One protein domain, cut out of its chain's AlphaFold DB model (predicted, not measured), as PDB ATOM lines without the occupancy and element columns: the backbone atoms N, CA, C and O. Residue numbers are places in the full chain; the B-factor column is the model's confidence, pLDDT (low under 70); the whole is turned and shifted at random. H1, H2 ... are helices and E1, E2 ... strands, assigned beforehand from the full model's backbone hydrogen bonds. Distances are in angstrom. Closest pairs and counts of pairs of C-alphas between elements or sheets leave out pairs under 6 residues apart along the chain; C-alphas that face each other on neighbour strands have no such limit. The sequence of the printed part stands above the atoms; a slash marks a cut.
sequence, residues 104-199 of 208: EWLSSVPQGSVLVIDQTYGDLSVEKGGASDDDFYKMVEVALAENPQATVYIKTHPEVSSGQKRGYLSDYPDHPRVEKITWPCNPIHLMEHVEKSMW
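Overview. This is residues 104 to 199 of the 208 residues of an uncharacterized protein of Halomonas axialensis (UniProt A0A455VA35). A small four-stranded sheet makes the core, and the long helix H3 covers one face, running along the strands. The short helices H1 and H2 lie far out toward opposite ends of the longest axis. The 96 printed residues hold five named helices and four named strands, in the order H1 E1 H2 H3 E2 H4 E3 H5 E4; the sheet's order is E3 E2 E1 E4, all parallel. The class is mixed, helices and strands, with 47 residues, under half, in named elements. The whole is compact, with a radius of gyration of the C-alphas of 13.0 A and spans of 36 by 28 by 23 A.

Along the chain. In the sheet, E3 is residues 178 to 181, 9.9 A long, E2 152 to 155, 9.6 A, E1 114 to 117, 10.0 A, and E4 196 to 198. H3, residues 134 to 146, measures 18.2 A from C-alpha 134 at (-47.178, -52.279, 34.084) to C-alpha 146 at (-37.120, -41.214, 44.470). H1 is residues 104 to 108, H2 124 to 128, H4 158 to 161 and H5 187 to 191.

Arrangement. Across the parallel neighbours E3 and E2, N 154 and O 179 are within hydrogen-bond range at 2.8 A; across E2 and E1, N 153 and O 114 are within it at 2.8 A; and across E1 and E4, N 115 and O 196 are within it at 2.8 A. H3 is on the sheet at a height of 9.4 A, over E2 and E1, in two layers, a helix on one face of a sheet; its closest C-alphas to E1 are those of Val 140 and Val 116, 6.6 A apart. H5 only grazes the sheet; H1, H2 and H4 are not on it. Strand-helix-strand units, parallel neighbours with helices between, are E1, H2 H3, E2 and E2, H4, E3; E3, H5, E4 is a split one, with E2 and E1 between its strands; the three crossovers are right-handed. In H1, H2, H3 and H5 every O i to N i+4 pair is within hydrogen-bond range; H4 is too short for one.

Size, cuts and confidence. The C-alphas of Glu 104 and Lys 128, the two farthest apart, are 39.2 A apart. The printed part has no cut; the link from H4 to E3, residues 162 to 177, is long. No printed residue is under 70 in pLDDT.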
ATOM      1  N   GLU A 104     -43.354 -18.351  29.973       91.25
ATOM      2  CA  GLU A 104     -44.203 -18.307  31.166       91.25
ATOM      3  C   GLU A 104     -44.364 -19.710  31.751       91.25
ATOM      4  O   GLU A 104     -44.217 -19.886  32.961       91.25
ATOM      5  N   TRP A 105     -44.566 -20.721  30.894       91.31
ATOM      6  CA  TRP A 105     -44.591 -22.114  31.347       91.31
ATOM      7  C   TRP A 105     -43.248 -22.534  31.945       91.31
ATOM      8  O   TRP A 105     -43.210 -23.082  33.037       91.31
ATOM      9  N   LEU A 106     -42.129 -22.233  31.280       89.88
ATOM     10  CA  LEU A 106     -40.798 -22.559  31.808       89.88
ATOM     11  C   LEU A 106     -40.535 -21.911  33.171       89.88
ATOM     12  O   LEU A 106     -39.939 -22.535  34.042       89.88
ATOM     13  N   SER A 107     -41.004 -20.678  33.362       89.44
ATOM     14  CA  SER A 107     -40.853 -19.949  34.624       89.44
ATOM     15  C   SER A 107     -41.706 -20.530  35.755       89.44
ATOM     16  O   SER A 107     -41.421 -20.268  36.923       89.44
ATOM     17  N   SER A 108     -42.750 -21.298  35.427       91.50
ATOM     18  CA  SER A 108     -43.607 -21.962  36.409       91.50
ATOM     19  C   SER A 108     -43.171 -23.391  36.738       91.50
ATOM     20  O   SER A 108     -43.646 -23.932  37.736       91.50
ATOM     21  N   VAL A 109     -42.252 -23.985  35.962       91.12
ATOM     22  CA  VAL A 109     -41.700 -25.320  36.237       91.12
ATOM     23  C   VAL A 109     -40.951 -25.304  37.572       91.12
ATOM     24  O   VAL A 109     -39.933 -24.616  37.696       91.12
ATOM     25  N   PRO A 110     -41.391 -26.080  38.580       93.25
ATOM     26  CA  PRO A 110     -40.695 -26.140  39.855       93.25
ATOM     27  C   PRO A 110     -39.275 -26.684  39.699       93.25
ATOM     28  O   PRO A 110     -39.029 -27.632  38.943       93.25
ATOM     29  N   GLN A 111     -38.336 -26.130  40.464       91.00
ATOM     30  CA  GLN A 111     -36.986 -26.675  40.529       91.00
ATOM     31  C   GLN A 111     -37.028 -28.133  41.010       91.00
ATOM     32  O   GLN A 111     -37.753 -28.476  41.942       91.00
ATOM     33  N   GLY A 112     -36.244 -28.986  40.356       93.12
ATOM     34  CA  GLY A 112     -36.176 -30.415  40.653       93.12
ATOM     35  C   GLY A 112     -37.315 -31.254  40.092       93.12
ATOM     36  O   GLY A 112     -37.492 -32.406  40.479       93.12
ATOM     37  N   SER A 113     -38.079 -30.697  39.151       96.50
ATOM     38  CA  SER A 113     -39.089 -31.453  38.417       96.50
ATOM     39  C   SER A 113     -38.491 -32.638  37.658       96.50
ATOM     40  O   SER A 113     -37.396 -32.563  37.090       96.50
ATOM     41  N   VAL A 114     -39.254 -33.728  37.611       97.25
ATOM     42  CA  VAL A 114     -38.889 -34.985  36.952       97.25
ATOM     43  C   VAL A 114     -39.776 -35.192  35.737       97.25
ATOM     44  O   VAL A 114     -40.977 -34.956  35.790       97.25
ATOM     45  N   LEU A 115     -39.196 -35.677  34.647       97.31
ATOM     46  CA  LEU A 115     -39.903 -36.003  33.421       97.31
ATOM     47  C   LEU A 115     -40.011 -37.513  33.235       97.31
ATOM     48  O   LEU A 115     -39.005 -38.211  33.156       97.31
ATOM     49  N   VAL A 116     -41.224 -38.011  33.072       97.00
ATOM     50  CA  VAL A 116     -41.517 -39.372  32.632       97.00
ATOM     51  C   VAL A 116     -41.994 -39.318  31.185       97.00
ATOM     52  O   VAL A 116     -42.916 -38.574  30.854       97.00
ATOM     53  N   ILE A 117     -41.355 -40.080  30.300       95.25
ATOM     54  CA  ILE A 117     -41.690 -40.110  28.873       95.25
ATOM     55  C   ILE A 117     -42.664 -41.259  28.608       95.25
ATOM     56  O   ILE A 117     -42.332 -42.423  28.825       95.25
ATOM     57  N   ASP A 118     -43.860 -40.931  28.121       94.94
ATOM     58  CA  ASP A 118     -44.844 -41.918  27.669       94.94
ATOM     59  C   ASP A 118     -44.536 -42.390  26.237       94.94
ATOM     60  O   ASP A 118     -43.919 -41.679  25.435       94.94
ATOM     61  N   GLN A 119     -45.019 -43.580  25.889       93.12
ATOM     62  CA  GLN A 119     -44.915 -44.154  24.545       93.12
ATOM     63  C   GLN A 119     -46.290 -44.558  24.017       93.12
ATOM     64  O   GLN A 119     -47.274 -44.611  24.750       93.12
ATOM     65  N   THR A 120     -46.378 -44.838  22.716       92.88
ATOM     66  CA  THR A 120     -47.623 -45.339  22.128       92.88
ATOM     67  C   THR A 120     -47.866 -46.782  22.546       92.88
ATOM     68  O   THR A 120     -46.968 -47.612  22.424       92.88
ATOM     69  N   TYR A 121     -49.087 -47.098  22.957       93.12
ATOM     70  CA  TYR A 121     -49.503 -48.455  23.288       93.12
ATOM     71  C   TYR A 121     -49.273 -49.411  22.106       93.12
ATOM     72  O   TYR A 121     -49.615 -49.084  20.963       93.12
ATOM     73  N   GLY A 122     -48.693 -50.584  22.376       91.38
ATOM     74  CA  GLY A 122     -48.335 -51.574  21.353       91.38
ATOM     75  C   GLY A 122     -47.087 -51.222  20.532       91.38
ATOM     76  O   GLY A 122     -46.862 -51.813  19.474       91.38
ATOM     77  N   ASP A 123     -46.284 -50.249  20.973       91.38
ATOM     78  CA  ASP A 123     -44.957 -50.010  20.405       91.38
ATOM     79  C   ASP A 123     -44.065 -51.244  20.616       91.38
ATOM     80  O   ASP A 123     -43.786 -51.639  21.746       91.38
ATOM     81  N   LEU A 124     -43.604 -51.840  19.512       92.75
ATOM     82  CA  LEU A 124     -42.765 -53.039  19.534       92.75
ATOM     83  C   LEU A 124     -41.448 -52.821  20.283       92.75
ATOM     84  O   LEU A 124     -40.916 -53.783  20.825       92.75
ATOM     85  N   SER A 125     -40.935 -51.589  20.349       92.00
ATOM     86  CA  SER A 125     -39.722 -51.281  21.117       92.00
ATOM     87  C   SER A 125     -39.892 -51.489  22.624       92.00
ATOM     88  O   SER A 125     -38.901 -51.712  23.313       92.00
ATOM     89  N   VAL A 126     -41.128 -51.474  23.138       92.00
ATOM     90  CA  VAL A 126     -41.422 -51.770  24.545       92.00
ATOM     91  C   VAL A 126     -41.253 -53.261  24.800       92.00
ATOM     92  O   VAL A 126     -40.350 -53.653  25.535       92.00
ATOM     93  N   GLU A 127     -42.059 -54.090  24.131       92.12
ATOM     94  CA  GLU A 127     -42.028 -55.548  24.302       92.12
ATOM     95  C   GLU A 127     -40.646 -56.116  23.951       92.12
ATOM     96  O   GLU A 127     -40.067 -56.895  24.708       92.12
ATOM     97  N   LYS A 128     -40.075 -55.683  22.820       93.56
ATOM     98  CA  LYS A 128     -38.773 -56.157  22.333       93.56
ATOM     99  C   LYS A 128     -37.591 -55.555  23.088       93.56
ATOM    100  O   LYS A 128     -36.540 -56.185  23.151       93.56
ATOM    101  N   GLY A 129     -37.777 -54.409  23.741       91.38
ATOM    102  CA  GLY A 129     -36.855 -53.874  24.746       91.38
ATOM    103  C   GLY A 129     -36.990 -54.550  26.119       91.38
ATOM    104  O   GLY A 129     -36.278 -54.193  27.058       91.38
ATOM    105  N   GLY A 130     -37.905 -55.516  26.251       89.69
ATOM    106  CA  GLY A 130     -38.159 -56.280  27.467       89.69
ATOM    107  C   GLY A 130     -39.066 -55.580  28.479       89.69
ATOM    108  O   GLY A 130     -39.235 -56.096  29.578       89.69
ATOM    109  N   ALA A 131     -39.640 -54.423  28.180       91.50
ATOM    110  CA  ALA A 131     -40.598 -53.761  29.062       91.50
ATOM    111  C   ALA A 131     -42.027 -54.291  28.851       91.50
ATOM    112  O   ALA A 131     -42.351 -54.875  27.817       91.50
ATOM    113  N   SER A 132     -42.875 -54.086  29.855       91.06
ATOM    114  CA  SER A 132     -44.311 -54.385  29.822       91.06
ATOM    115  C   SER A 132     -45.158 -53.121  30.009       91.06
ATOM    116  O   SER A 132     -44.636 -52.023  30.189       91.06
ATOM    117  N   ASP A 133     -46.477 -53.261  29.979       91.19
ATOM    118  CA  ASP A 133     -47.402 -52.149  30.213       91.19
ATOM    119  C   ASP A 133     -47.306 -51.643  31.667       91.19
ATOM    120  O   ASP A 133     -47.183 -50.441  31.910       91.19
ATOM    121  N   ASP A 134     -47.273 -52.567  32.638       92.44
ATOM    122  CA  ASP A 134     -47.178 -52.279  34.084       92.44
ATOM    123  C   ASP A 134     -45.921 -51.483  34.444       92.44
ATOM    124  O   ASP A 134     -45.872 -50.703  35.393       92.44
ATOM    125  N   ASP A 135     -44.875 -51.699  33.667       93.56
ATOM    126  CA  ASP A 135     -43.570 -51.095  33.829       93.56
ATOM    127  C   ASP A 135     -43.593 -49.567  33.584       93.56
ATOM    128  O   ASP A 135     -42.798 -48.837  34.182       93.56
ATOM    129  N   PHE A 136     -44.557 -49.048  32.811       94.81
ATOM    130  CA  PHE A 136     -44.794 -47.601  32.704       94.81
ATOM    131  C   PHE A 136     -45.409 -47.017  33.978       94.81
ATOM    132  O   PHE A 136     -45.009 -45.935  34.406       94.81
ATOM    133  N   TYR A 137     -46.343 -47.720  34.619       95.25
ATOM    134  CA  TYR A 137     -46.918 -47.265  35.891       95.25
ATOM    135  C   TYR A 137     -45.850 -47.258  36.984       95.25
ATOM    136  O   TYR A 137     -45.650 -46.237  37.643       95.25
ATOM    137  N   LYS A 138     -45.069 -48.342  37.074       94.81
ATOM    138  CA  LYS A 138     -43.917 -48.425  37.984       94.81
ATOM    139  C   LYS A 138     -42.909 -47.305  37.742       94.81
ATOM    140  O   LYS A 138     -42.336 -46.798  38.696       94.81
ATOM    141  N   MET A 139     -42.690 -46.887  36.492       95.38
ATOM    142  CA  MET A 139     -41.816 -45.747  36.186       95.38
ATOM    143  C   MET A 139     -42.277 -44.461  36.877       95.38
ATOM    144  O   MET A 139     -41.451 -43.754  37.454       95.38
ATOM    145  N   VAL A 140     -43.580 -44.164  36.849       96.44
ATOM    146  CA  VAL A 140     -44.128 -42.983  37.533       96.44
ATOM    147  C   VAL A 140     -44.045 -43.149  39.052       96.44
ATOM    148  O   VAL A 140     -43.658 -42.212  39.747       96.44
ATOM    149  N   GLU A 141     -44.330 -44.341  39.575       95.81
ATOM    150  CA  GLU A 141     -44.211 -44.635  41.010       95.81
ATOM    151  C   GLU A 141     -42.773 -44.458  41.517       95.81
ATOM    152  O   GLU A 141     -42.553 -43.808  42.540       95.81
ATOM    153  N   VAL A 142     -41.779 -44.960  40.777       95.81
ATOM    154  CA  VAL A 142     -40.357 -44.770  41.094       95.81
ATOM    155  C   VAL A 142     -39.979 -43.292  40.998       95.81
ATOM    156  O   VAL A 142     -39.301 -42.787  41.892       95.81
ATOM    157  N   ALA A 143     -40.462 -42.564  39.983       95.81
ATOM    158  CA  ALA A 143     -40.248 -41.120  39.882       95.81
ATOM    159  C   ALA A 143     -40.768 -40.384  41.129       95.81
ATOM    160  O   ALA A 143     -40.072 -39.535  41.687       95.81
ATOM    161  N   LEU A 144     -41.962 -40.742  41.602       96.88
ATOM    162  CA  LEU A 144     -42.581 -40.149  42.786       96.88
ATOM    163  C   LEU A 144     -41.868 -40.523  44.089       96.88
ATOM    164  O   LEU A 144     -41.812 -39.681  44.991       96.88
ATOM    165  N   ALA A 145     -41.369 -41.757  44.195       96.56
ATOM    166  CA  ALA A 145     -40.707 -42.288  45.385       96.56
ATOM    167  C   ALA A 145     -39.272 -41.765  45.544       96.56
ATOM    168  O   ALA A 145     -38.879 -41.367  46.639       96.56
ATOM    169  N   GLU A 146     -38.499 -41.719  44.456       95.38
ATOM    170  CA  GLU A 146     -37.120 -41.214  44.470       95.38
ATOM    171  C   GLU A 146     -37.051 -39.684  44.575       95.38
ATOM    172  O   GLU A 146     -36.018 -39.141  44.960       95.38
ATOM    173  N   ASN A 147     -38.146 -38.982  44.254       95.75
ATOM    174  CA  ASN A 147     -38.212 -37.521  44.221       95.75
ATOM    175  C   ASN A 147     -39.458 -37.040  44.999       95.75
ATOM    176  O   ASN A 147     -40.449 -36.599  44.408       95.75
ATOM    177  N   PRO A 148     -39.455 -37.142  46.342       95.12
ATOM    178  CA  PRO A 148     -40.656 -36.973  47.167       95.12
ATOM    179  C   PRO A 148     -41.243 -35.554  47.147       95.12
ATOM    180  O   PRO A 148     -42.425 -35.389  47.433       95.12
ATOM    181  N   GLN A 149     -40.437 -34.546  46.803       95.06
ATOM    182  CA  GLN A 149     -40.852 -33.138  46.725       95.06
ATOM    183  C   GLN A 149     -40.983 -32.624  45.287       95.06
ATOM    184  O   GLN A 149     -41.378 -31.481  45.082       95.06
ATOM    185  N   ALA A 150     -40.648 -33.446  44.292       96.50
ATOM    186  CA  ALA A 150     -40.688 -33.032  42.901       96.50
ATOM    187  C   ALA A 150     -42.101 -33.136  42.324       96.50
ATOM    188  O   ALA A 150     -42.856 -34.068  42.644       96.50
ATOM    189  N   THR A 151     -42.403 -32.220  41.406       97.50
ATOM    190  CA  THR A 151     -43.444 -32.416  40.397       97.50
ATOM    191  C   THR A 151     -42.944 -33.415  39.358       97.50
ATOM    192  O   THR A 151     -41.807 -33.334  38.892       97.50
ATOM    193  N   VAL A 152     -43.795 -34.371  38.997       97.88
ATOM    194  CA  VAL A 152     -43.535 -35.371  37.963       97.88
ATOM    195  C   VAL A 152     -44.375 -35.031  36.738       97.88
ATOM    196  O   VAL A 152     -45.596 -35.170  36.739       97.88
ATOM    197  N   TYR A 153     -43.716 -34.609  35.670       97.56
ATOM    198  CA  TYR A 153     -44.345 -34.382  34.381       97.56
ATOM    199  C   TYR A 153     -44.381 -35.673  33.570       97.56
ATOM    200  O   TYR A 153     -43.341 -36.271  33.315       97.56
ATOM    201  N   ILE A 154     -45.553 -36.078  33.091       97.38
ATOM    202  CA  ILE A 154     -45.689 -37.138  32.089       97.38
ATOM    203  C   ILE A 154     -45.747 -36.483  30.711       97.38
ATOM    204  O   ILE A 154     -46.746 -35.853  30.350       97.38
ATOM    205  N   LYS A 155     -44.697 -36.645  29.901       96.19
ATOM    206  CA  LYS A 155     -44.721 -36.211  28.502       96.19
ATOM    207  C   LYS A 155     -45.456 -37.237  27.656       96.19
ATOM    208  O   LYS A 155     -44.920 -38.296  27.347       96.19
ATOM    209  N   THR A 156     -46.657 -36.871  27.215       93.88
ATOM    210  CA  THR A 156     -47.461 -37.695  26.306       93.88
ATOM    211  C   THR A 156     -46.815 -37.764  24.919       93.88
ATOM    212  O   THR A 156     -46.304 -36.757  24.411       93.88
ATOM    213  N   HIS A 157     -46.837 -38.938  24.286       89.62
ATOM    214  CA  HIS A 157     -46.292 -39.112  22.940       89.62
ATOM    215  C   HIS A 157     -47.068 -38.264  21.904       89.62
ATOM    216  O   HIS A 157     -48.298 -38.228  21.959       89.62
ATOM    217  N   PRO A 158     -46.415 -37.622  20.912       86.19
ATOM    218  CA  PRO A 158     -47.096 -36.744  19.950       86.19
ATOM    219  C   PRO A 158     -48.261 -37.390  19.183       86.19
ATOM    220  O   PRO A 158     -49.274 -36.741  18.944       86.19
ATOM    221  N   GLU A 159     -48.146 -38.670  18.816       84.69
ATOM    222  CA  GLU A 159     -49.236 -39.416  18.152       84.69
ATOM    223  C   GLU A 159     -50.423 -39.731  19.084       84.69
ATOM    224  O   GLU A 159     -51.522 -40.011  18.610       84.69
ATOM    225  N   VAL A 160     -50.218 -39.678  20.403       85.75
ATOM    226  CA  VAL A 160     -51.292 -39.814  21.399       85.75
ATOM    227  C   VAL A 160     -51.976 -38.466  21.595       85.75
ATOM    228  O   VAL A 160     -53.194 -38.371  21.500       85.75
ATOM    229  N   SER A 161     -51.188 -37.398  21.739       83.38
ATOM    230  CA  SER A 161     -51.684 -36.018  21.795       83.38
ATOM    231  C   SER A 161     -52.532 -35.616  20.582       83.38
ATOM    232  O   SER A 161     -53.455 -34.821  20.717       83.38
ATOM    233  N   SER A 162     -52.237 -36.154  19.393       80.38
ATOM    234  CA  SER A 162     -53.015 -35.907  18.171       80.38
ATOM    235  C   SER A 162     -54.272 -36.780  18.037       80.38
ATOM    236  O   SER A 162     -54.977 -36.676  17.032       80.38
ATOM    237  N   GLY A 163     -54.548 -37.654  19.014       81.44
ATOM    238  CA  GLY A 163     -55.691 -38.571  19.020       81.44
ATOM    239  C   GLY A 163     -55.557 -39.767  18.070       81.44
ATOM    240  O   GLY A 163     -56.530 -40.485  17.854       81.44
ATOM    241  N   GLN A 164     -54.379 -39.995  17.480       78.31
ATOM    242  CA  GLN A 164     -54.163 -41.091  16.526       78.31
ATOM    243  C   GLN A 164     -53.915 -42.436  17.216       78.31
ATOM    244  O   GLN A 164     -54.142 -43.487  16.617       78.31
ATOM    245  N   LYS A 165     -53.419 -42.408  18.458       86.06
ATOM    246  CA  LYS A 165     -53.080 -43.588  19.258       86.06
ATOM    247  C   LYS A 165     -53.416 -43.373  20.734       86.06
ATOM    248  O   LYS A 165     -53.636 -42.251  21.174       86.06
ATOM    249  N   ARG A 166     -53.398 -44.461  21.503       93.31
ATOM    250  CA  ARG A 166     -53.398 -44.461  22.975       93.31
ATOM    251  C   ARG A 166     -51.957 -44.576  23.483       93.31
ATOM    252  O   ARG A 166     -51.140 -45.204  22.810       93.31
ATOM    253  N   GLY A 167     -51.640 -43.964  24.620       93.88
ATOM    254  CA  GLY A 167     -50.359 -44.129  25.320       93.88
ATOM    255  C   GLY A 167     -50.483 -45.050  26.532       93.88
ATOM    256  O   GLY A 167     -51.600 -45.307  26.986       93.88
ATOM    257  N   TYR A 168     -49.367 -45.534  27.074       95.44
ATOM    258  CA  TYR A 168     -49.390 -46.403  28.262       95.44
ATOM    259  C   TYR A 168     -49.849 -45.645  29.514       95.44
ATOM    260  O   TYR A 168     -50.570 -46.194  30.345       95.44
ATOM    261  N   LEU A 169     -49.503 -44.358  29.611       95.56
ATOM    262  CA  LEU A 169     -49.842 -43.490  30.747       95.56
ATOM    263  C   LEU A 169     -51.080 -42.611  30.507       95.56
ATOM    264  O   LEU A 169     -51.360 -41.702  31.295       95.56
ATOM    265  N   SER A 170     -51.847 -42.872  29.441       92.81
ATOM    266  CA  SER A 170     -53.062 -42.098  29.128       92.81
ATOM    267  C   SER A 170     -54.058 -42.115  30.291       92.81
ATOM    268  O   SER A 170     -54.518 -41.054  30.718       92.81
ATOM    269  N   ASP A 171     -54.276 -43.293  30.875       92.75
ATOM    270  CA  ASP A 171     -55.226 -43.518  31.972       92.75
ATOM    271  C   ASP A 171     -54.567 -43.480  33.360       92.75
ATOM    272  O   ASP A 171     -55.181 -43.890  34.344       92.75
ATOM    273  N   TYR A 172     -53.326 -42.979  33.462       95.12
ATOM    274  CA  TYR A 172     -52.665 -42.827  34.758       95.12
ATOM    275  C   TYR A 172     -53.527 -41.934  35.671       95.12
ATOM    276  O   TYR A 172     -53.937 -40.858  35.205       95.12
ATOM    277  N   PRO A 173     -53.816 -42.362  36.917       94.56
ATOM    278  CA  PRO A 173     -54.759 -41.685  37.798       94.56
ATOM    279  C   PRO A 173     -54.282 -40.288  38.190       94.56
ATOM    280  O   PRO A 173     -53.082 -40.003  38.221       94.56
ATOM    281  N   ASP A 174     -55.234 -39.425  38.540       94.94
ATOM    282  CA  ASP A 174     -54.921 -38.096  39.054       94.94
ATOM    283  C   ASP A 174     -54.105 -38.204  40.348       94.94
ATOM    284  O   ASP A 174     -54.434 -38.958  41.267       94.94
ATOM    285  N   HIS A 175     -53.024 -37.432  40.421       97.25
ATOM    286  CA  HIS A 175     -52.133 -37.395  41.571       97.25
ATOM    287  C   HIS A 175     -51.658 -35.951  41.791       97.25
ATOM    288  O   HIS A 175     -51.275 -35.292  40.827       97.25
ATOM    289  N   PRO A 176     -51.604 -35.445  43.039       96.75
ATOM    290  CA  PRO A 176     -51.348 -34.027  43.331       96.75
ATOM    291  C   PRO A 176     -49.979 -33.504  42.871       96.75
ATOM    292  O   PRO A 176     -49.765 -32.300  42.833       96.75
ATOM    293  N   ARG A 177     -49.042 -34.406  42.560       97.12
ATOM    294  CA  ARG A 177     -47.697 -34.085  42.049       97.12
ATOM    295  C   ARG A 177     -47.458 -34.538  40.610       97.12
ATOM    296  O   ARG A 177     -46.314 -34.514  40.175       97.12
ATOM    297  N   VAL A 178     -48.476 -35.042  39.912       97.75
ATOM    298  CA  VAL A 178     -48.322 -35.536  38.537       97.75
ATOM    299  C   VAL A 178     -49.078 -34.633  37.581       97.75
ATOM    300  O   VAL A 178     -50.286 -34.460  37.712       97.75
ATOM    301  N   GLU A 179     -48.373 -34.117  36.579       96.50
ATOM    302  CA  GLU A 179     -48.945 -33.270  35.534       96.50
ATOM    303  C   GLU A 179     -48.679 -33.867  34.149       96.50
ATOM    304  O   GLU A 179     -47.566 -34.287  33.835       96.50
ATOM    305  N   LYS A 180     -49.696 -33.910  33.283       95.69
ATOM    306  CA  LYS A 180     -49.562 -34.452  31.920       95.69
ATOM    307  C   LYS A 180     -49.275 -33.325  30.923       95.69
ATOM    308  O   LYS A 180     -50.108 -32.450  30.711       95.69
ATOM    309  N   ILE A 181     -48.129 -33.395  30.245       94.94
ATOM    310  CA  ILE A 181     -47.770 -32.511  29.127       94.94
ATOM    311  C   ILE A 181     -48.297 -33.131  27.828       94.94
ATOM    312  O   ILE A 181     -47.629 -33.946  27.174       94.94
ATOM    313  N   THR A 182     -49.514 -32.735  27.457       93.31
ATOM    314  CA  THR A 182     -50.230 -33.246  26.277       93.31
ATOM    315  C   THR A 182     -50.082 -32.358  25.047       93.31
ATOM    316  O   THR A 182     -50.328 -32.821  23.935       93.31
ATOM    317  N   TRP A 183     -49.635 -31.113  25.192       92.38
ATOM    318  CA  TRP A 183     -49.420 -30.213  24.060       92.38
ATOM    319  C   TRP A 183     -48.111 -30.526  23.309       92.38
ATOM    320  O   TRP A 183     -47.187 -31.145  23.860       92.38
ATOM    321  N   PRO A 184     -48.003 -30.123  22.028       90.94
ATOM    322  CA  PRO A 184     -46.756 -30.217  21.281       90.94
ATOM    323  C   PRO A 184     -45.690 -29.293  21.881       90.94
ATOM    324  O   PRO A 184     -45.892 -28.086  21.985       90.94
ATOM    325  N   CYS A 185     -44.531 -29.847  22.226       94.06
ATOM    326  CA  CYS A 185     -43.346 -29.083  22.604       94.06
ATOM    327  C   CYS A 185     -42.077 -29.822  22.173       94.06
ATOM    328  O   CYS A 185     -42.072 -31.048  22.018       94.06
ATOM    329  N   ASN A 186     -41.009 -29.065  21.934       95.56
ATOM    330  CA  ASN A 186     -39.726 -29.621  21.544       95.56
ATOM    331  C   ASN A 186     -39.150 -30.473  22.696       95.56
ATOM    332  O   ASN A 186     -38.939 -29.943  23.791       95.56
ATOM    333  N   PRO A 187     -38.857 -31.767  22.468       93.69
ATOM    334  CA  PRO A 187     -38.443 -32.667  23.540       93.69
ATOM    335  C   PRO A 187     -37.065 -32.320  24.110       93.69
ATOM    336  O   PRO A 187     -36.853 -32.481  25.306       93.69
ATOM    337  N   ILE A 188     -36.135 -31.811  23.294       94.62
ATOM    338  CA  ILE A 188     -34.800 -31.420  23.770       94.62
ATOM    339  C   ILE A 188     -34.907 -30.194  24.669       94.62
ATOM    340  O   ILE A 188     -34.347 -30.190  25.757       94.62
ATOM    341  N   HIS A 189     -35.679 -29.191  24.248       95.00
ATOM    342  CA  HIS A 189     -35.884 -27.995  25.060       95.00
ATOM    343  C   HIS A 189     -36.584 -28.308  26.392       95.00
ATOM    344  O   HIS A 189     -36.238 -27.723  27.412       95.00
ATOM    345  N   LEU A 190     -37.526 -29.257  26.398       94.12
ATOM    346  CA  LEU A 190     -38.177 -29.714  27.627       94.12
ATOM    347  C   LEU A 190     -37.178 -30.411  28.560       94.12
ATOM    348  O   LEU A 190     -37.148 -30.117  29.749       94.12
ATOM    349  N   MET A 191     -36.344 -31.306  28.021       92.44
ATOM    350  CA  MET A 191     -35.336 -32.028  28.804       92.44
ATOM    351  C   MET A 191     -34.288 -31.103  29.439       92.44
ATOM    352  O   MET A 191     -33.759 -31.439  30.489       92.44
ATOM    353  N   GLU A 192     -33.999 -29.947  28.835       92.44
ATOM    354  CA  GLU A 192     -33.084 -28.937  29.399       92.44
ATOM    355  C   GLU A 192     -33.622 -28.272  30.683       92.44
ATOM    356  O   GLU A 192     -32.841 -27.677  31.420       92.44
ATOM    357  N   HIS A 193     -34.930 -28.365  30.956       91.50
ATOM    358  CA  HIS A 193     -35.606 -27.654  32.053       91.50
ATOM    359  C   HIS A 193     -36.138 -28.573  33.160       91.50
ATOM    360  O   HIS A 193     -36.848 -28.126  34.057       91.50
ATOM    361  N   VAL A 194     -35.797 -29.857  33.109       92.25
ATOM    362  CA  VAL A 194     -36.114 -30.836  34.155       92.25
ATOM    363  C   VAL A 194     -34.815 -31.374  34.739       92.25
ATOM    364  O   VAL A 194     -33.810 -31.474  34.041       92.25
ATOM    365  N   GLU A 195     -34.822 -31.733  36.019       91.25
ATOM    366  CA  GLU A 195     -33.619 -32.255  36.679       91.25
ATOM    367  C   GLU A 195     -33.322 -33.692  36.240       91.25
ATOM    368  O   GLU A 195     -32.170 -34.080  36.057       91.25
ATOM    369  N   LYS A 196     -34.374 -34.488  36.038       91.25
ATOM    370  CA  LYS A 196     -34.262 -35.910  35.708       91.25
ATOM    371  C   LYS A 196     -35.282 -36.282  34.646       91.25
ATOM    372  O   LYS A 196     -36.413 -35.807  34.678       91.25
ATOM    373  N   SER A 197     -34.903 -37.172  33.731       90.88
ATOM    374  CA  SER A 197     -35.832 -37.807  32.793       90.88
ATOM    375  C   SER A 197     -35.788 -39.333  32.904       90.88
ATOM    376  O   SER A 197     -34.755 -39.919  33.224       90.88
ATOM    377  N   MET A 198     -36.933 -39.971  32.671       90.12
ATOM    378  CA  MET A 198     -37.177 -41.405  32.815       90.12
ATOM    379  C   MET A 198     -37.904 -41.894  31.557       90.12
ATOM    380  O   MET A 198     -38.961 -41.373  31.210       90.12
ATOM    381  N   TRP A 199     -37.297 -42.841  30.832       79.69
ATOM    382  CA  TRP A 199     -37.764 -43.266  29.500       79.69
ATOM    383  C   TRP A 199     -37.587 -44.766  29.211       79.69
ATOM    384  O   TRP A 199     -37.795 -45.203  28.084       79.69
TER     385      TRP A 199